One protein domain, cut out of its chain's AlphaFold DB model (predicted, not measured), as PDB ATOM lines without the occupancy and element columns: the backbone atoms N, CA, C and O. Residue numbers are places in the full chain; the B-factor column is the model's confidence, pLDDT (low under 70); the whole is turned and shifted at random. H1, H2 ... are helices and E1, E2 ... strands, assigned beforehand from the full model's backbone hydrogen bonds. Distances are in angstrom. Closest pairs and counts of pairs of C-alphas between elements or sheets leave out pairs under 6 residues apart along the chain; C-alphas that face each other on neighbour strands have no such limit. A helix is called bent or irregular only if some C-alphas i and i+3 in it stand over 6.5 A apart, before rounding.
ATOM      1  N   THR A 313     -18.354  25.309 -47.337       87.31
ATOM      2  CA  THR A 313     -18.353  24.355 -46.221       87.31
ATOM      3  C   THR A 313     -18.504  25.102 -44.887       87.31
ATOM      4  O   THR A 313     -17.768  26.066 -44.657       87.31
ATOM      5  N   PRO A 314     -19.440  24.696 -44.007       90.88
ATOM      6  CA  PRO A 314     -19.583  25.309 -42.695       90.88
ATOM      7  C   PRO A 314     -18.346  25.056 -41.841       90.88
ATOM      8  O   PRO A 314     -17.847  23.931 -41.791       90.88
ATOM      9  N   TYR A 315     -17.906  26.090 -41.131       92.81
ATOM     10  CA  TYR A 315     -16.825  25.989 -40.162       92.81
ATOM     11  C   TYR A 315     -17.375  26.110 -38.742       92.81
ATOM     12  O   TYR A 315     -17.906  27.155 -38.350       92.81
ATOM     13  N   VAL A 316     -17.226  25.055 -37.949       95.88
ATOM     14  CA  VAL A 316     -17.810  24.946 -36.613       95.88
ATOM     15  C   VAL A 316     -16.711  24.866 -35.567       95.88
ATOM     16  O   VAL A 316     -15.854  23.986 -35.602       95.88
ATOM     17  N   THR A 317     -16.755  25.771 -34.595       95.38
ATOM     18  CA  THR A 317     -15.816  25.778 -33.473       95.38
ATOM     19  C   THR A 317     -16.501  25.247 -32.223       95.38
ATOM     20  O   THR A 317     -17.571  25.718 -31.847       95.38
ATOM     21  N   ILE A 318     -15.875  24.284 -31.550       96.25
ATOM     22  CA  ILE A 318     -16.345  23.709 -30.287       96.25
ATOM     23  C   ILE A 318     -15.290  23.991 -29.220       96.25
ATOM     24  O   ILE A 318     -14.173  23.495 -29.315       96.25
ATOM     25  N   ALA A 319     -15.642  24.760 -28.192       94.25
ATOM     26  CA  ALA A 319     -14.730  25.153 -27.125       94.25
ATOM     27  C   ALA A 319     -15.194  24.664 -25.747       94.25
ATOM     28  O   ALA A 319     -16.360  24.814 -25.368       94.25
ATOM     29  N   PHE A 320     -14.264  24.084 -24.991       93.12
ATOM     30  CA  PHE A 320     -14.500  23.558 -23.649       93.12
ATOM     31  C   PHE A 320     -13.203  23.566 -22.824       93.12
ATOM     32  O   PHE A 320     -12.099  23.579 -23.367       93.12
ATOM     33  N   GLU A 321     -13.346  23.548 -21.502       90.62
ATOM     34  CA  GLU A 321     -12.218  23.591 -20.555       90.62
ATOM     35  C   GLU A 321     -12.302  22.531 -19.445       90.62
ATOM     36  O   GLU A 321     -11.419  22.442 -18.604       90.62
ATOM     37  N   ASP A 322     -13.341  21.691 -19.444       89.12
ATOM     38  CA  ASP A 322     -13.571  20.698 -18.392       89.12
ATOM     39  C   ASP A 322     -13.839  19.305 -18.979       89.12
ATOM     40  O   ASP A 322     -14.572  19.142 -19.958       89.12
ATOM     41  N   ALA A 323     -13.255  18.276 -18.361       88.94
ATOM     42  CA  ALA A 323     -13.323  16.900 -18.848       88.94
ATOM     43  C   ALA A 323     -14.746  16.320 -18.787       88.94
ATOM     44  O   ALA A 323     -15.088  15.431 -19.566       88.94
ATOM     45  N   SER A 324     -15.600  16.834 -17.899       87.44
ATOM     46  CA  SER A 324     -17.011  16.455 -17.813       87.44
ATOM     47  C   SER A 324     -17.830  16.893 -19.031       87.44
ATOM     48  O   SER A 324     -18.885  16.310 -19.281       87.44
ATOM     49  N   CYS A 325     -17.339  17.843 -19.837       89.69
ATOM     50  CA  CYS A 325     -17.963  18.227 -21.105       89.69
ATOM     51  C   CYS A 325     -17.762  17.175 -22.206       89.69
ATOM     52  O   CYS A 325     -18.469  17.218 -23.213       89.69
ATOM     53  N   TRP A 326     -16.832  16.226 -22.032       90.12
ATOM     54  CA  TRP A 326     -16.443  15.281 -23.080       90.12
ATOM     55  C   TRP A 326     -17.619  14.519 -23.717       90.12
ATOM     56  O   TRP A 326     -17.692  14.525 -24.943       90.12
ATOM     57  N   PRO A 327     -18.593  13.953 -22.976       87.62
ATOM     58  CA  PRO A 327     -19.742  13.291 -23.599       87.62
ATOM     59  C   PRO A 327     -20.521  14.199 -24.562       87.62
ATOM     60  O   PRO A 327     -20.913  13.771 -25.645       87.62
ATOM     61  N   LEU A 328     -20.688  15.479 -24.210       88.69
ATOM     62  CA  LEU A 328     -21.362  16.445 -25.075       88.69
ATOM     63  C   LEU A 328     -20.496  16.848 -26.275       88.69
ATOM     64  O   LEU A 328     -21.026  17.000 -27.372       88.69
ATOM     65  N   VAL A 329     -19.175  16.978 -26.097       93.06
ATOM     66  CA  VAL A 329     -18.236  17.186 -27.212       93.06
ATOM     67  C   VAL A 329     -18.358  16.046 -28.222       93.06
ATOM     68  O   VAL A 329     -18.483  16.303 -29.414       93.06
ATOM     69  N   GLN A 330     -18.392  14.792 -27.761       92.81
ATOM     70  CA  GLN A 330     -18.551  13.629 -28.637       92.81
ATOM     71  C   GLN A 330     -19.860  13.689 -29.435       92.81
ATOM     72  O   GLN A 330     -19.860  13.421 -30.636       92.81
ATOM     73  N   ASP A 331     -20.973  14.060 -28.799       91.38
ATOM     74  CA  ASP A 331     -22.259  14.210 -29.486       91.38
ATOM     75  C   ASP A 331     -22.260  15.364 -30.494       91.38
ATOM     76  O   ASP A 331     -22.830  15.226 -31.577       91.38
ATOM     77  N   LEU A 332     -21.617  16.494 -30.181       93.69
ATOM     78  CA  LEU A 332     -21.487  17.610 -31.119       93.69
ATOM     79  C   LEU A 332     -20.608  17.239 -32.315       93.69
ATOM     80  O   LEU A 332     -21.001  17.523 -33.441       93.69
ATOM     81  N   LEU A 333     -19.482  16.552 -32.100       95.50
ATOM     82  CA  LEU A 333     -18.598  16.087 -33.174       95.50
ATOM     83  C   LEU A 333     -19.315  15.140 -34.148       95.50
ATOM     84  O   LEU A 333     -19.136  15.257 -35.356       95.50
ATOM     85  N   ARG A 334     -20.176  14.243 -33.648       95.00
ATOM     86  CA  ARG A 334     -21.004  13.365 -34.501       95.00
ATOM     87  C   ARG A 334     -22.002  14.133 -35.367       95.00
ATOM     88  O   ARG A 334     -22.386  13.639 -36.421       95.00
ATOM     89  N   GLN A 335     -22.438  15.308 -34.919       94.50
ATOM     90  CA  GLN A 335     -23.392  16.153 -35.642       94.50
ATOM     91  C   GLN A 335     -22.736  16.977 -36.756       94.50
ATOM     92  O   GLN A 335     -23.424  17.359 -37.703       94.50
ATOM     93  N   GLN A 336     -21.416  17.185 -36.697       94.88
ATOM     94  CA  GLN A 336     -20.663  17.971 -37.680       94.88
ATOM     95  C   GLN A 336     -20.327  17.159 -38.937       94.88
ATOM     96  O   GLN A 336     -19.166  16.988 -39.299       94.88
ATOM     97  N   VAL A 337     -21.350  16.610 -39.592       95.25
ATOM     98  CA  VAL A 337     -21.181  15.812 -40.812       95.25
ATOM     99  C   VAL A 337     -20.773  16.712 -41.981       95.25
ATOM    100  O   VAL A 337     -21.479  17.663 -42.295       95.25
ATOM    101  N   ASP A 338     -19.650  16.387 -42.626       93.25
ATOM    102  CA  ASP A 338     -19.054  17.107 -43.766       93.25
ATOM    103  C   ASP A 338     -18.751  18.602 -43.510       93.25
ATOM    104  O   ASP A 338     -18.499  19.357 -44.449       93.25
ATOM    105  N   ALA A 339     -18.716  19.026 -42.243       93.19
ATOM    106  CA  ALA A 339     -18.273  20.356 -41.827       93.19
ATOM    107  C   ALA A 339     -16.778  20.366 -41.474       93.19
ATOM    108  O   ALA A 339     -16.199  19.325 -41.144       93.19
ATOM    109  N   ASP A 340     -16.169  21.547 -41.505       92.88
ATOM    110  CA  ASP A 340     -14.836  21.769 -40.954       92.88
ATOM    111  C   ASP A 340     -14.956  22.102 -39.471       92.88
ATOM    112  O   ASP A 340     -15.730  22.977 -39.084       92.88
ATOM    113  N   VAL A 341     -14.215  21.385 -38.628       94.12
ATOM    114  CA  VAL A 341     -14.366  21.473 -37.177       94.12
ATOM    115  C   VAL A 341     -13.070  21.897 -36.513       94.12
ATOM    116  O   VAL A 341     -12.035  21.238 -36.643       94.12
ATOM    117  N   LEU A 342     -13.171  22.953 -35.712       92.31
ATOM    118  CA  LEU A 342     -12.130  23.385 -34.796       92.31
ATOM    119  C   LEU A 342     -12.498  23.009 -33.368       92.31
ATOM    120  O   LEU A 342     -13.421  23.570 -32.777       92.31
ATOM    121  N   LEU A 343     -11.754  22.079 -32.787       93.62
ATOM    122  CA  LEU A 343     -11.895  21.721 -31.389       93.62
ATOM    123  C   LEU A 343     -10.890  22.500 -30.547       93.62
ATOM    124  O   LEU A 343      -9.679  22.378 -30.717       93.62
ATOM    125  N   ILE A 344     -11.402  23.266 -29.597       92.06
ATOM    126  CA  ILE A 344     -10.614  24.064 -28.674       92.06
ATOM    127  C   ILE A 344     -10.686  23.409 -27.303       92.06
ATOM    128  O   ILE A 344     -11.664  23.552 -26.566       92.06
ATOM    129  N   ASP A 345      -9.615  22.695 -26.982       90.06
ATOM    130  CA  ASP A 345      -9.392  22.052 -25.696       90.06
ATOM    131  C   ASP A 345      -8.471  22.943 -24.852       90.06
ATOM    132  O   ASP A 345      -7.234  22.854 -24.897       90.06
ATOM    133  N   VAL A 346      -9.105  23.871 -24.130       87.56
ATOM    134  CA  VAL A 346      -8.449  24.960 -23.389       87.56
ATOM    135  C   VAL A 346      -7.387  24.415 -22.436       87.56
ATOM    136  O   VAL A 346      -6.259  24.914 -22.405       87.56
ATOM    137  N   ASP A 347      -7.711  23.333 -21.727       87.31
ATOM    138  CA  ASP A 347      -6.862  22.749 -20.690       87.31
ATOM    139  C   ASP A 347      -6.079  21.501 -21.119       87.31
ATOM    140  O   ASP A 347      -5.401  20.887 -20.289       87.31
ATOM    141  N   LYS A 348      -6.068  21.179 -22.422       87.81
ATOM    142  CA  LYS A 348      -5.351  20.023 -22.998       87.81
ATOM    143  C   LYS A 348      -5.765  18.696 -22.352       87.81
ATOM    144  O   LYS A 348      -4.925  17.888 -21.949       87.81
ATOM    145  N   LEU A 349      -7.066  18.505 -22.209       88.38
ATOM    146  CA  LEU A 349      -7.682  17.366 -21.550       88.38
ATOM    147  C   LEU A 349      -7.708  16.106 -22.423       88.38
ATOM    148  O   LEU A 349      -7.718  14.994 -21.890       88.38
ATOM    149  N   LEU A 350      -7.731  16.262 -23.745       89.12
ATOM    150  CA  LEU A 350      -7.908  15.181 -24.706       89.12
ATOM    151  C   LEU A 350      -6.610  14.847 -25.437       89.12
ATOM    152  O   LEU A 350      -5.852  15.722 -25.856       89.12
ATOM    153  N   GLN A 351      -6.405  13.552 -25.655       88.75
ATOM    154  CA  GLN A 351      -5.391  13.024 -26.562       88.75
ATOM    155  C   GLN A 351      -5.961  12.881 -27.977       88.75
ATOM    156  O   GLN A 351      -7.143  12.570 -28.148       88.75
ATOM    157  N   TYR A 352      -5.111  13.032 -28.992       84.12
ATOM    158  CA  TYR A 352      -5.514  12.952 -30.398       84.12
ATOM    159  C   TYR A 352      -6.174  11.603 -30.757       84.12
ATOM    160  O   TYR A 352      -7.151  11.555 -31.504       84.12
ATOM    161  N   GLU A 353      -5.743  10.492 -30.148       89.81
ATOM    162  CA  GLU A 353      -6.348   9.169 -30.354       89.81
ATOM    163  C   GLU A 353      -7.832   9.112 -29.961       89.81
ATOM    164  O   GLU A 353      -8.576   8.290 -30.501       89.81
ATOM    165  N   GLN A 354      -8.278   9.979 -29.045       91.56
ATOM    166  CA  GLN A 354      -9.686  10.078 -28.653       91.56
ATOM    167  C   GLN A 354     -10.544  10.754 -29.729       91.56
ATOM    168  O   GLN A 354     -11.756  10.545 -29.742       91.56
ATOM    169  N   LEU A 355      -9.933  11.535 -30.626       91.62
ATOM    170  CA  LEU A 355     -10.610  12.267 -31.700       91.62
ATOM    171  C   LEU A 355     -10.742  11.449 -32.984       91.62
ATOM    172  O   LEU A 355     -11.719  11.605 -33.713       91.62
ATOM    173  N   LYS A 356      -9.818  10.514 -33.218       91.50
ATOM    174  CA  LYS A 356      -9.780   9.664 -34.417       91.50
ATOM    175  C   LYS A 356     -11.125   9.019 -34.808       91.50
ATOM    176  O   LYS A 356     -11.447   9.000 -35.994       91.50
ATOM    177  N   PRO A 357     -11.965   8.508 -33.880       93.19
ATOM    178  CA  PRO A 357     -13.266   7.941 -34.249       93.19
ATOM    179  C   PRO A 357     -14.264   8.941 -34.859       93.19
ATOM    180  O   PRO A 357     -15.256   8.511 -35.454       93.19
ATOM    181  N   PHE A 358     -14.033  10.247 -34.687       94.56
ATOM    182  CA  PHE A 358     -14.921  11.327 -35.121       94.56
ATOM    183  C   PHE A 358     -14.528  11.934 -36.474       94.56
ATOM    184  O   PHE A 358     -15.378  12.535 -37.126       94.56
ATOM    185  N   GLU A 359     -13.299  11.704 -36.948       91.81
ATOM    186  CA  GLU A 359     -12.808  12.183 -38.255       91.81
ATOM    187  C   GLU A 359     -13.661  11.689 -39.432       91.81
ATOM    188  O   GLU A 359     -13.737  12.339 -40.464       91.81
ATOM    189  N   ARG A 360     -14.354  10.552 -39.287       93.56
ATOM    190  CA  ARG A 360     -15.264  10.038 -40.327       93.56
ATOM    191  C   ARG A 360     -16.514  10.899 -40.549       93.56
ATOM    192  O   ARG A 360     -17.152  10.759 -41.594       93.56
ATOM    193  N   TYR A 361     -16.903  11.713 -39.566       94.44
ATOM    194  CA  TYR A 361     -18.092  12.561 -39.654       94.44
ATOM    195  C   TYR A 361     -17.747  13.888 -40.322       94.44
ATOM    196  O   TYR A 361     -18.346  14.205 -41.349       94.44
ATOM    197  N   ALA A 362     -16.752  14.593 -39.792       92.94
ATOM    198  CA  ALA A 362     -16.292  15.878 -40.306       92.94
ATOM    199  C   ALA A 362     -15.593  15.759 -41.671       92.94
ATOM    200  O   ALA A 362     -15.115  14.689 -42.053       92.94
ATOM    201  N   ARG A 363     -15.529  16.875 -42.405       90.50
ATOM    202  CA  ARG A 363     -14.634  17.020 -43.562       90.50
ATOM    203  C   ARG A 363     -13.191  17.133 -43.068       90.50
ATOM    204  O   ARG A 363     -12.342  16.371 -43.513       90.50
ATOM    205  N   ASN A 364     -12.961  18.030 -42.109       89.50
ATOM    206  CA  ASN A 364     -11.697  18.207 -41.399       89.50
ATOM    207  C   ASN A 364     -11.959  18.368 -39.894       89.50
ATOM    208  O   ASN A 364     -12.930  19.012 -39.500       89.50
ATOM    209  N   LEU A 365     -11.085  17.814 -39.050       90.75
ATOM    210  CA  LEU A 365     -11.137  17.968 -37.593       90.75
ATOM    211  C   LEU A 365      -9.754  18.354 -37.071       90.75
ATOM    212  O   LEU A 365      -8.830  17.546 -37.103       90.75
ATOM    213  N   VAL A 366      -9.627  19.576 -36.555       87.69
ATOM    214  CA  VAL A 366      -8.373  20.095 -35.998       87.69
ATOM    215  C   VAL A 366      -8.549  20.399 -34.519       87.69
ATOM    216  O   VAL A 366      -9.540  20.997 -34.111       87.69
ATOM    217  N   GLN A 367      -7.568  20.003 -33.710       86.12
ATOM    218  CA  GLN A 367      -7.534  20.284 -32.278       86.12
ATOM    219  C   GLN A 367      -6.502  21.375 -31.970       86.12
ATOM    220  O   GLN A 367      -5.315  21.202 -32.240       86.12
ATOM    221  N   HIS A 368      -6.935  22.462 -31.331       80.56
ATOM    222  CA  HIS A 368      -6.044  23.414 -30.669       80.56
ATOM    223  C   HIS A 368      -5.928  23.098 -29.180       80.56
ATOM    224  O   HIS A 368      -6.918  22.839 -28.495       80.56
ATOM    225  N   LEU A 369      -4.691  23.148 -28.683       73.94
ATOM    226  CA  LEU A 369      -4.319  22.748 -27.330       73.94
ATOM    227  C   LEU A 369      -3.758  23.932 -26.535       73.94
ATOM    228  O   LEU A 369      -2.723  24.483 -26.907       73.94
ATOM    229  N   GLY A 370      -4.306  24.197 -25.344       58.66
ATOM    230  CA  GLY A 370      -3.629  25.023 -24.331       58.66
ATOM    231  C   GLY A 370      -3.830  26.518 -24.433       58.66
ATOM    232  O   GLY A 370      -2.876  27.261 -24.214       58.66
ATOM    233  N   TRP A 371      -5.043  26.936 -24.753       67.50
ATOM    234  CA  TRP A 371      -5.435  28.336 -24.840       67.50
ATOM    235  C   TRP A 371      -5.486  28.948 -23.427       67.50
ATOM    236  O   TRP A 371      -6.469  28.770 -22.719       67.50
ATOM    237  N   ARG A 372      -4.414  29.599 -22.947       54.25
ATOM    238  CA  ARG A 372      -4.309  30.013 -21.525       54.25
ATOM    239  C   ARG A 372      -4.241  31.516 -21.265       54.25
ATOM    240  O   ARG A 372      -4.708  31.941 -20.211       54.25
ATOM    241  N   GLU A 373      -3.732  32.330 -22.186       50.28
ATOM    242  CA  GLU A 373      -3.642  33.785 -21.995       50.28
ATOM    243  C   GLU A 373      -4.643  34.495 -22.914       50.28
ATOM    244  O   GLU A 373      -4.352  34.771 -24.064       50.28
ATOM    245  N   CYS A 374      -5.870  34.720 -22.417       54.28
ATOM    246  CA  CYS A 374      -6.952  35.448 -23.107       54.28
ATOM    247  C   CYS A 374      -7.045  35.191 -24.625       54.28
ATOM    248  O   CYS A 374      -7.151  36.143 -25.382       54.28
ATOM    249  N   LEU A 375      -7.061  33.913 -25.035       56.03
ATOM    250  CA  LEU A 375      -7.217  33.456 -26.423       56.03
ATOM    251  C   LEU A 375      -6.180  34.105 -27.355       56.03
ATOM    252  O   LEU A 375      -6.431  35.174 -27.887       56.03
ATOM    253  N   ASP A 376      -5.039  33.466 -27.596       63.06
ATOM    254  CA  ASP A 376      -3.899  34.101 -28.283       63.06
ATOM    255  C   ASP A 376      -4.242  34.751 -29.650       63.06
ATOM    256  O   ASP A 376      -3.590  35.714 -30.049       63.06
ATOM    257  N   THR A 377      -5.296  34.283 -30.341       78.19
ATOM    258  CA  THR A 377      -5.820  34.852 -31.601       78.19
ATOM    259  C   THR A 377      -7.360  34.715 -31.727       78.19
ATOM    260  O   THR A 377      -7.889  33.942 -32.539       78.19
ATOM    261  N   PRO A 378      -8.157  35.465 -30.939       85.75
ATOM    262  CA  PRO A 378      -9.607  35.264 -30.878       85.75
ATOM    263  C   PRO A 378     -10.310  35.759 -32.143       85.75
ATOM    264  O   PRO A 378     -11.255  35.136 -32.619       85.75
ATOM    265  N   VAL A 379      -9.810  36.854 -32.721       87.62
ATOM    266  CA  VAL A 379     -10.300  37.414 -33.986       87.62
ATOM    267  C   VAL A 379     -10.085  36.421 -35.126       87.62
ATOM    268  O   VAL A 379     -11.007  36.177 -35.894       87.62
ATOM    269  N   GLU A 380      -8.910  35.792 -35.209       85.25
ATOM    270  CA  GLU A 380      -8.613  34.803 -36.255       85.25
ATOM    271  C   GLU A 380      -9.501  33.565 -36.135       85.25
ATOM    272  O   GLU A 380     -10.042  33.086 -37.133       85.25
ATOM    273  N   THR A 381      -9.719  33.097 -34.903       88.19
ATOM    274  CA  THR A 381     -10.624  31.977 -34.622       88.19
ATOM    275  C   THR A 381     -12.048  32.293 -35.087       88.19
ATOM    276  O   THR A 381     -12.664  31.511 -35.816       88.19
ATOM    277  N   LEU A 382     -12.577  33.463 -34.719       92.31
ATOM    278  CA  LEU A 382     -13.933  33.876 -35.090       92.31
ATOM    279  C   LEU A 382     -14.072  34.212 -36.578       92.31
ATOM    280  O   LEU A 382     -15.145  34.025 -37.145       92.31
ATOM    281  N   ALA A 383     -12.994  34.649 -37.229       90.44
ATOM    282  CA  ALA A 383     -12.982  34.907 -38.663       90.44
ATOM    283  C   ALA A 383     -13.265  33.636 -39.474       90.44
ATOM    284  O   ALA A 383     -13.951  33.701 -40.494       90.44
ATOM    285  N   ARG A 384     -12.776  32.477 -39.012       87.50
ATOM    286  CA  ARG A 384     -13.072  31.176 -39.637       87.50
ATOM    287  C   ARG A 384     -14.453  30.671 -39.260       87.50
ATOM    288  O   ARG A 384     -15.151  30.134 -40.107       87.50
ATOM    289  N   THR A 385     -14.843  30.885 -38.008       93.06
ATOM    290  CA  THR A 385     -16.030  30.284 -37.397       93.06
ATOM    291  C   THR A 385     -17.332  30.836 -37.977       93.06
ATOM    292  O   THR A 385     -17.573  32.043 -37.960       93.06
ATOM    293  N   ASP A 386     -18.192  29.951 -38.476       93.38
ATOM    294  CA  ASP A 386     -19.589  30.249 -38.802       93.38
ATOM    295  C   ASP A 386     -20.493  30.007 -37.576       93.38
ATOM    296  O   ASP A 386     -21.314  30.864 -37.254       93.38
ATOM    297  N   GLU A 387     -20.276  28.903 -36.846       95.06
ATOM    298  CA  GLU A 387     -21.002  28.553 -35.614       95.06
ATOM    299  C   GLU A 387     -20.036  28.216 -34.465       95.06
ATOM    300  O   GLU A 387     -19.127  27.396 -34.609       95.06
ATOM    301  N   LEU A 388     -20.229  28.852 -33.308       96.31
ATOM    302  CA  LEU A 388     -19.436  28.665 -32.096       96.31
ATOM    303  C   LEU A 388     -20.258  27.971 -31.000       96.31
ATOM    304  O   LEU A 388     -21.192  28.545 -30.435       96.31
ATOM    305  N   HIS A 389     -19.836  26.773 -30.613       96.25
ATOM    306  CA  HIS A 389     -20.321  26.062 -29.436       96.25
ATOM    307  C   HIS A 389     -19.371  26.290 -28.262       96.25
ATOM    308  O   HIS A 389     -18.184  25.981 -28.356       96.25
ATOM    309  N   VAL A 390     -19.893  26.758 -27.127       94.69
ATOM    310  CA  VAL A 390     -19.128  26.836 -25.870       94.69
ATOM    311  C   VAL A 390     -19.807  25.995 -24.803       94.69
ATOM    312  O   VAL A 390     -21.018  26.104 -24.609       94.69
ATOM    313  N   LEU A 391     -19.038  25.129 -24.141       93.50
ATOM    314  CA  LEU A 391     -19.547  24.142 -23.191       93.50
ATOM    315  C   LEU A 391     -19.054  24.435 -21.771       93.50
ATOM    316  O   LEU A 391     -17.850  24.484 -21.522       93.50
ATOM    317  N   ALA A 392     -19.995  24.533 -20.832       89.19
ATOM    318  CA  ALA A 392     -19.742  24.689 -19.405       89.19
ATOM    319  C   ALA A 392     -20.109  23.416 -18.620       89.19
ATOM    320  O   ALA A 392     -21.220  22.890 -18.753       89.19
ATOM    321  N   ALA A 393     -19.204  22.963 -17.747       74.44
ATOM    322  CA  ALA A 393     -19.380  21.759 -16.928       74.44
ATOM    323  C   ALA A 393     -20.522  21.874 -15.913       74.44
ATOM    324  O   ALA A 393     -21.348  20.972 -15.768       74.44
ATOM    325  N   THR A 394     -20.591  22.997 -15.200       66.19
ATOM    326  CA  THR A 394     -21.619  23.248 -14.185       66.19
ATOM    327  C   THR A 394     -22.067  24.700 -14.236       66.19
ATOM    328  O   THR A 394     -21.290  25.622 -14.020       66.19
ATOM    329  N   HIS A 395     -23.357  24.912 -14.501       58.56
ATOM    330  CA  HIS A 395     -23.988  26.223 -14.377       58.56
ATOM    331  C   HIS A 395     -24.826  26.252 -13.092       58.56
ATOM    332  O   HIS A 395     -26.057  26.206 -13.123       58.56
ATOM    333  N   ASP A 396     -24.154  26.293 -11.942       54.56
ATOM    334  CA  ASP A 396     -24.823  26.396 -10.635       54.56
ATOM    335  C   ASP A 396     -24.949  27.845 -10.133       54.56
ATOM    336  O   ASP A 396     -25.550  28.096  -9.087       54.56
ATOM    337  N   GLN A 397     -24.443  28.828 -10.886       60.03
ATOM    338  CA  GLN A 397     -24.430  30.231 -10.473       60.03
ATOM    339  C   GLN A 397     -25.283  31.101 -11.395       60.03
ATOM    340  O   GLN A 397     -25.110  31.104 -12.604       60.03
ATOM    341  N   ARG A 398     -26.194  31.897 -10.819       62.84
ATOM    342  CA  ARG A 398     -27.064  32.824 -11.571       62.84
ATOM    343  C   ARG A 398     -26.324  34.011 -12.205       62.84
ATOM    344  O   ARG A 398     -26.938  34.765 -12.949       62.84
ATOM    345  N   GLU A 399     -25.047  34.209 -11.881       68.19
ATOM    346  CA  GLU A 399     -24.293  35.423 -12.228       68.19
ATOM    347  C   GLU A 399     -23.099  35.166 -13.170       68.19
ATOM    348  O   GLU A 399     -22.568  36.102 -13.775       68.19
ATOM    349  N   SER A 400     -22.695  33.903 -13.338       79.12
ATOM    350  CA  SER A 400     -21.500  33.497 -14.085       79.12
ATOM    351  C   SER A 400     -21.838  32.449 -15.140       79.12
ATOM    352  O   SER A 400     -22.661  31.576 -14.889       79.12
ATOM    353  N   LEU A 401     -21.155  32.505 -16.286       81.19
ATOM    354  CA  LEU A 401     -21.244  31.481 -17.331       81.19
ATOM    355  C   LEU A 401     -20.639  30.136 -16.898       81.19
ATOM    356  O   LEU A 401     -20.931  29.116 -17.511       81.19
ATOM    357  N   GLY A 402     -19.816  30.109 -15.844       84.88
ATOM    358  CA  GLY A 402     -19.149  28.877 -15.410       84.88
ATOM    359  C   GLY A 402     -18.058  28.406 -16.379       84.88
ATOM    360  O   GLY A 402     -17.794  27.211 -16.446       84.88
ATOM    361  N   VAL A 403     -17.462  29.346 -17.122       88.06
ATOM    362  CA  VAL A 403     -16.262  29.156 -17.951       88.06
ATOM    363  C   VAL A 403     -15.229  30.245 -17.637       88.06
ATOM    364  O   VAL A 403     -15.569  31.263 -17.022       88.06
ATOM    365  N   SER A 404     -13.981  30.063 -18.066       88.50
ATOM    366  CA  SER A 404     -12.895  31.030 -17.893       88.50
ATOM    367  C   SER A 404     -13.181  32.406 -18.512       88.50
ATOM    368  O   SER A 404     -14.032  32.584 -19.393       88.50
ATOM    369  N   GLU A 405     -12.422  33.417 -18.069       87.00
ATOM    370  CA  GLU A 405     -12.474  34.768 -18.643       87.00
ATOM    371  C   GLU A 405     -12.126  34.760 -20.138       87.00
ATOM    372  O   GLU A 405     -12.738  35.500 -20.904       87.00
ATOM    373  N   GLY A 406     -11.210  33.877 -20.558       86.94
ATOM    374  CA  GLY A 406     -10.867  33.661 -21.962       86.94
ATOM    375  C   GLY A 406     -12.088  33.250 -22.781       86.94
ATOM    376  O   GLY A 406     -12.507  34.000 -23.653       86.94
ATOM    377  N   LEU A 407     -12.731  32.120 -22.472       89.75
ATOM    378  CA  LEU A 407     -13.922  31.682 -23.218       89.75
ATOM    379  C   LEU A 407     -15.083  32.684 -23.136       89.75
ATOM    380  O   LEU A 407     -15.817  32.867 -24.107       89.75
ATOM    381  N   THR A 408     -15.220  33.378 -22.006       91.06
ATOM    382  CA  THR A 408     -16.210  34.451 -21.864       91.06
ATOM    383  C   THR A 408     -15.920  35.619 -22.818       91.06
ATOM    384  O   THR A 408     -16.846  36.160 -23.426       91.06
ATOM    385  N   LEU A 409     -14.649  35.993 -22.996       90.69
ATOM    386  CA  LEU A 409     -14.227  37.009 -23.960       90.69
ATOM    387  C   LEU A 409     -14.443  36.543 -25.411       90.69
ATOM    388  O   LEU A 409     -14.893  37.345 -26.226       90.69
ATOM    389  N   LEU A 410     -14.208  35.260 -25.727       91.88
ATOM    390  CA  LEU A 410     -14.498  34.695 -27.056       91.88
ATOM    391  C   LEU A 410     -15.978  34.854 -27.395       91.88
ATOM    392  O   LEU A 410     -16.316  35.322 -28.476       91.88
ATOM    393  N   LEU A 411     -16.856  34.485 -26.457       93.19
ATOM    394  CA  LEU A 411     -18.305  34.613 -26.606       93.19
ATOM    395  C   LEU A 411     -18.728  36.069 -26.804       93.19
ATOM    396  O   LEU A 411     -19.583  36.355 -27.641       93.19
ATOM    397  N   ALA A 412     -18.135  36.989 -26.044       94.06
ATOM    398  CA  ALA A 412     -18.388  38.417 -26.185       94.06
ATOM    399  C   ALA A 412     -17.986  38.937 -27.576       94.06
ATOM    400  O   ALA A 412     -18.767  39.634 -28.221       94.06
ATOM    401  N   LEU A 413     -16.806  38.555 -28.073       94.00
ATOM    402  CA  LEU A 413     -16.348  38.913 -29.417       94.00
ATOM    403  C   LEU A 413     -17.216  38.280 -30.507       94.00
ATOM    404  O   LEU A 413     -17.598  38.964 -31.452       94.00
ATOM    405  N   ALA A 414     -17.586  37.008 -30.354       94.94
ATOM    406  CA  ALA A 414     -18.483  36.310 -31.270       94.94
ATOM    407  C   ALA A 414     -19.820  37.050 -31.400       94.94
ATOM    408  O   ALA A 414     -20.331  37.215 -32.505       94.94
ATOM    409  N   HIS A 415     -20.349  37.566 -30.287       94.25
ATOM    410  CA  HIS A 415     -21.561  38.378 -30.283       94.25
ATOM    411  C   HIS A 415     -21.389  39.711 -31.027       94.25
ATOM    412  O   HIS A 415     -22.243  40.060 -31.841       94.25
ATOM    413  N   ILE A 416     -20.280  40.430 -30.804       93.50
ATOM    414  CA  ILE A 416     -19.967  41.687 -31.510       93.50
ATOM    415  C   ILE A 416     -19.856  41.449 -33.024       93.50
ATOM    416  O   ILE A 416     -20.427  42.202 -33.813       93.50
ATOM    417  N   PHE A 417     -19.179  40.373 -33.428       93.06
ATOM    418  CA  PHE A 417     -18.998  39.986 -34.829       93.06
ATOM    419  C   PHE A 417     -20.189  39.226 -35.432       93.06
ATOM    420  O   PHE A 417     -20.102  38.779 -36.575       93.06
ATOM    421  N   GLN A 418     -21.291  39.071 -34.688       93.12
ATOM    422  CA  GLN A 418     -22.512  38.380 -35.124       93.12
ATOM    423  C   GLN A 418     -22.274  36.933 -35.595       93.12
ATOM    424  O   GLN A 418     -22.966  36.430 -36.476       93.12
ATOM    425  N   THR A 419     -21.295  36.252 -34.998       93.25
ATOM    426  CA  THR A 419     -21.081  34.813 -35.194       93.25
ATOM    427  C   THR A 419     -22.197  34.038 -34.492       93.25
ATOM    428  O   THR A 419     -22.570  34.370 -33.361       93.25
ATOM    429  N   GLU A 420     -22.746  33.008 -35.144       93.12
ATOM    430  CA  GLU A 420     -23.782  32.172 -34.536       93.12
ATOM    431  C   GLU A 420     -23.200  31.464 -33.308       93.12
ATOM    432  O   GLU A 420     -22.105  30.910 -33.362       93.12
ATOM    433  N   THR A 421     -23.885  31.541 -32.168       94.25
ATOM    434  CA  THR A 421     -23.357  31.059 -30.886       94.25
ATOM    435  C   THR A 421     -24.373  30.199 -30.157       94.25
ATOM    436  O   THR A 421     -25.532  30.581 -29.989       94.25
ATOM    437  N   VAL A 422     -23.915  29.052 -29.658       93.12
ATOM    438  CA  VAL A 422     -24.714  28.150 -28.828       93.12
ATOM    439  C   VAL A 422     -23.967  27.866 -27.530       93.12
ATOM    440  O   VAL A 422     -22.896  27.257 -27.524       93.12
ATOM    441  N   PHE A 423     -24.553  28.289 -26.410       92.50
ATOM    442  CA  PHE A 423     -23.988  28.060 -25.084       92.50
ATOM    443  C   PHE A 423     -24.608  26.826 -24.426       92.50
ATOM    444  O   PHE A 423     -25.815  26.778 -24.166       92.50
ATOM    445  N   HIS A 424     -23.778  25.828 -24.138       90.62
ATOM    446  CA  HIS A 424     -24.185  24.549 -23.572       90.62
ATOM    447  C   HIS A 424     -23.821  24.457 -22.095       90.62
ATOM    448  O   HIS A 424     -22.721  24.806 -21.677       90.62
ATOM    449  N   THR A 425     -24.734  23.902 -21.311       85.06
ATOM    450  CA  THR A 425     -24.554  23.599 -19.890       85.06
ATOM    451  C   THR A 425     -24.893  22.135 -19.625       85.06
ATOM    452  O   THR A 425     -25.562  21.484 -20.437       85.06
ATOM    453  N   SER A 426     -24.554  21.632 -18.437       73.94
ATOM    454  CA  SER A 426     -25.007  20.312 -17.972       73.94
ATOM    455  C   SER A 426     -26.530  20.120 -18.026       73.94
ATOM    456  O   SER A 426     -27.005  18.995 -18.173       73.94
ATOM    457  N   ARG A 427     -27.314  21.208 -17.982       72.69
ATOM    458  CA  ARG A 427     -28.784  21.172 -18.047       72.69
ATOM    459  C   ARG A 427     -29.342  21.319 -19.465       72.69
ATOM    460  O   ARG A 427     -30.523  21.073 -19.676       72.69
ATOM    461  N   GLY A 428     -28.515  21.631 -20.462       79.19
ATOM    462  CA  GLY A 428     -28.947  21.912 -21.835       79.19
ATOM    463  C   GLY A 428     -28.452  23.262 -22.341       79.19
ATOM    464  O   GLY A 428     -27.480  23.808 -21.822       79.19
ATOM    465  N   ILE A 429     -29.113  23.786 -23.369       86.19
ATOM    466  CA  ILE A 429     -28.739  25.052 -24.008       86.19
ATOM    467  C   ILE A 429     -29.271  26.225 -23.176       86.19
ATOM    468  O   ILE A 429     -30.449  26.249 -22.818       86.19
ATOM    469  N   LEU A 430     -28.415  27.206 -22.886       85.81
ATOM    470  CA  LEU A 430     -28.801  28.436 -22.196       85.81
ATOM    471  C   LEU A 430     -29.075  29.539 -23.224       85.81
ATOM    472  O   LEU A 430     -28.150  30.144 -23.751       85.81
ATOM    473  N   MET A 431     -30.349  29.823 -23.494       84.19
ATOM    474  CA  MET A 431     -30.740  30.788 -24.537       84.19
ATOM    475  C   MET A 431     -30.492  32.257 -24.159       84.19
ATOM    476  O   MET A 431     -30.388  33.104 -25.037       84.19
ATOM    477  N   ASN A 432     -30.408  32.577 -22.868       85.56
ATOM    478  CA  ASN A 432     -30.297  33.942 -22.344       85.56
ATOM    479  C   ASN A 432     -28.936  34.214 -21.683       85.56
ATOM    480  O   ASN A 432     -28.832  35.018 -20.756       85.56
ATOM    481  N   PHE A 433     -27.880  33.541 -22.144       87.19
ATOM    482  CA  PHE A 433     -26.534  33.703 -21.590       87.19
ATOM    483  C   PHE A 433     -26.017  35.152 -21.712       87.19
ATOM    484  O   PHE A 433     -25.247  35.610 -20.868       87.19
ATOM    485  N   THR A 434     -26.502  35.907 -22.704       89.56
ATOM    486  CA  THR A 434     -26.168  37.322 -22.928       89.56
ATOM    487  C   THR A 434     -26.693  38.259 -21.835       89.56
ATOM    488  O   THR A 434     -26.183  39.366 -21.656       89.56
ATOM    489  N   ASP A 435     -27.706  37.836 -21.072       89.19
ATOM    490  CA  ASP A 435     -28.255  38.638 -19.976       89.19
ATOM    491  C   ASP A 435     -27.402  38.586 -18.707       89.19
ATOM    492  O   ASP A 435     -27.567  39.444 -17.826       89.19
ATOM    493  N   LEU A 436     -26.480  37.623 -18.621       89.12
ATOM    494  CA  LEU A 436     -25.662  37.389 -17.442       89.12
ATOM    495  C   LEU A 436     -24.691  38.559 -17.176       89.12
ATOM    496  O   LEU A 436     -24.092  39.102 -18.111       89.12
ATOM    497  N   PRO A 437     -24.482  38.952 -15.902       89.44
ATOM    498  CA  PRO A 437     -23.554  40.026 -15.541       89.44
ATOM    499  C   PRO A 437     -22.117  39.797 -16.029       89.44
ATOM    500  O   PRO A 437     -21.485  40.728 -16.526       89.44
ATOM    501  N   SER A 438     -21.622  38.562 -15.919       88.19
ATOM    502  CA  SER A 438     -20.299  38.149 -16.412       88.19
ATOM    503  C   SER A 438     -20.133  38.400 -17.914       88.19
ATOM    504  O   SER A 438     -19.162  39.038 -18.320       88.19
ATOM    505  N   PHE A 439     -21.120  38.000 -18.726       92.19
ATOM    506  CA  PHE A 439     -21.124  38.269 -20.164       92.19
ATOM    507  C   PHE A 439     -21.145  39.772 -20.462       92.19
ATOM    508  O   PHE A 439     -20.327  40.260 -21.232       92.19
ATOM    509  N   LYS A 440     -22.020  40.543 -19.801       92.38
ATOM    510  CA  LYS A 440     -22.091  42.008 -19.980       92.38
ATOM    511  C   LYS A 440     -20.769  42.704 -19.647       92.38
ATOM    512  O   LYS A 440     -20.396  43.664 -20.316       92.38
ATOM    513  N   SER A 441     -20.066  42.235 -18.616       91.69
ATOM    514  CA  SER A 441     -18.738  42.744 -18.258       91.69
ATOM    515  C   SER A 441     -17.709  42.433 -19.345       91.69
ATOM    516  O   SER A 441     -16.953  43.316 -19.746       91.69
ATOM    517  N   ALA A 442     -17.701  41.202 -19.852       91.94
ATOM    518  CA  ALA A 442     -16.790  40.795 -20.913       91.94
ATOM    519  C   ALA A 442     -17.097  41.453 -22.261       91.94
ATOM    520  O   ALA A 442     -16.163  41.803 -22.965       91.94
ATOM    521  N   SER A 443     -18.367  41.709 -22.584       93.81
ATOM    522  CA  SER A 443     -18.770  42.482 -23.767       93.81
ATOM    523  C   SER A 443     -18.157  43.876 -23.755       93.81
ATOM    524  O   SER A 443     -17.559  44.289 -24.740       93.81
ATOM    525  N   LYS A 444     -18.200  44.575 -22.613       94.00
ATOM    526  CA  LYS A 444     -17.542  45.884 -22.470       94.00
ATOM    527  C   LYS A 444     -16.025  45.790 -22.603       94.00
ATOM    528  O   LYS A 444     -15.411  46.659 -23.211       94.00
ATOM    529  N   LYS A 445     -15.419  44.744 -22.031       92.12
ATOM    530  CA  LYS A 445     -13.978  44.494 -22.161       92.12
ATOM    531  C   LYS A 445     -13.595  44.208 -23.616       92.12
ATOM    532  O   LYS A 445     -12.581  44.715 -24.069       92.12
ATOM    533  N   ALA A 446     -14.407  43.438 -24.338       92.19
ATOM    534  CA  ALA A 446     -14.226  43.147 -25.753       92.19
ATOM    535  C   ALA A 446     -14.327  44.425 -26.593       92.19
ATOM    536  O   ALA A 446     -13.417  44.705 -27.358       92.19
ATOM    537  N   GLU A 447     -15.363  45.244 -26.394       92.69
ATOM    538  CA  GLU A 447     -15.490  46.552 -27.055       92.69
ATOM    539  C   GLU A 447     -14.270  47.441 -26.795       92.69
ATOM    540  O   GLU A 447     -13.704  47.996 -27.732       92.69
ATOM    541  N   GLN A 448     -13.830  47.542 -25.537       91.25
ATOM    542  CA  GLN A 448     -12.639  48.312 -25.182       91.25
ATOM    543  C   GLN A 448     -11.380  47.750 -25.851       91.25
ATOM    544  O   GLN A 448     -10.598  48.521 -26.395       91.25
ATOM    545  N   MET A 449     -11.207  46.427 -25.860       87.94
ATOM    546  CA  MET A 449     -10.084  45.775 -26.527       87.94
ATOM    547  C   MET A 449     -10.056  46.122 -28.016       87.94
ATOM    548  O   MET A 449      -8.997  46.469 -28.517       87.94
ATOM    549  N   LEU A 450     -11.200  46.079 -28.708       87.62
ATOM    550  CA  LEU A 450     -11.287  46.424 -30.132       87.62
ATOM    551  C   LEU A 450     -11.009  47.916 -30.389       87.62
ATOM    552  O   LEU A 450     -10.444  48.239 -31.424       87.62
ATOM    553  N   LEU A 451     -11.369  48.809 -29.456       86.19
ATOM    554  CA  LEU A 451     -11.077  50.252 -29.534       86.19
ATOM    555  C   LEU A 451      -9.610  50.605 -29.238       86.19
ATOM    556  O   LEU A 451      -9.170  51.702 -29.572       86.19
ATOM    557  N   GLU A 452      -8.884  49.729 -28.546       84.88
ATOM    558  CA  GLU A 452      -7.473  49.921 -28.197       84.88
ATOM    559  C   GLU A 452      -6.516  49.359 -29.264       84.88
ATOM    560  O   GLU A 452      -5.310  49.597 -29.179       84.88
ATOM    561  N   VAL A 453      -7.024  48.632 -30.269       82.00
ATOM    562  CA  VAL A 453      -6.213  48.143 -31.394       82.00
ATOM    563  C   VAL A 453      -5.888  49.311 -32.320       82.00
ATOM    564  O   VAL A 453      -6.767  49.826 -32.993       82.00
TER     565      VAL A 453
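Overview. This is residues 313 to 453 of the 580 residues of an uncharacterized protein of Limnohabitans planktonicus II-D5 (UniProt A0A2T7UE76). A twisted sheet of five parallel strands forms the core, covered by H1 on one face and by H2 and H3 on the other. H4 packs on H3 away from the sheet, as an added outer helix. The printed part has 141 residues with four named helices and five named strands, in the order E1 H1 E2 E3 H2 E4 H3 E5 H4; the sheet runs E3 E2 E1 E4 E5, and the class is mixed, helices and strands. The whole is compact, with a radius of gyration of the C-alphas of 14.4 A, and spans 40 by 34 by 25 A.

Arrangement. The sheet holds the edge strand E3, residues 364 to 369, then E2, 340 to 345, E1, 315 to 320, E4, 387 to 392, and the edge strand E5, 420 to 425. It is twisted, its C-alphas lying up to 4.2 A off the best plane. Within hydrogen-bond range are N 343 and O 366 at 2.8 A for E3 and E2, N 318 and O 342 at 2.8 A for E2 and E1, N 319 and O 389 at 2.8 A for E1 and E4, and N 388 and O 420 at 2.8 A for E4 and E5. H1, residues 323 to 335, is on the sheet at a height of 8.3 A, over E1 and only just over E4, with 3 of its C-alphas there; it runs along the strands, at 7 degrees to E1 on the local plane. The closest C-alphas of H1 and E4 are those of Cys 325 and Leu 391, 6.5 A apart. On the opposite face, H2, residues 378 to 384, is over E1 at a height of 9.7 A. On the same face as H2, H3, residues 405 to 416, is over E4 and only just over E5, with 3 of its C-alphas there, at a height of 9.9 A. These are three layers, helices on both faces of a sheet. H3 touches H2 with residues 410 to 414 alone, at a steep tilt of 49 degrees, the closest C-alphas being those of Pro 378 and Leu 410, 6.2 A apart. H4, residues 437 to 452, is not on the sheet but touches H3, only just about perpendicular at 72 degrees, the closest C-alphas being those of Ala 412 and Ser 443, 4.7 A apart. E1, H1, E2 and E4, H3, E5 are strand-helix-strand units, two parallel neighbour strands with a helix between; E3, H2, E4 is a split one, with E2 and E1 between its strands; the three crossovers are right-handed. Each O i to N i+4 pair is within hydrogen-bond range in H2, H3 and H4, and 7 of 9 in H1.

Along the chain. E1 begins at C-alpha 315, (-16.825, 25.989, -40.162), and measures 16.9 A; E5 measures 17.0 A. H1 measures 19.6 A and is irregular, with C-alphas 324 and 327 7.1 A apart. H4, 22.7 A long, ends at C-alpha 452, (-7.473, 49.921, -28.197).

Size, cuts and confidence. The two C-alphas farthest apart are those of Pro 357 and Glu 452, 42.8 A. The printed part has no cut. The links E2 to E3, with 18 residues, E4 to H3, with 12, and E5 to H4, with 11, are long. The mean pLDDT of the printed part is 87.1; residues 370 to 376 and 394 to 399 are under 70.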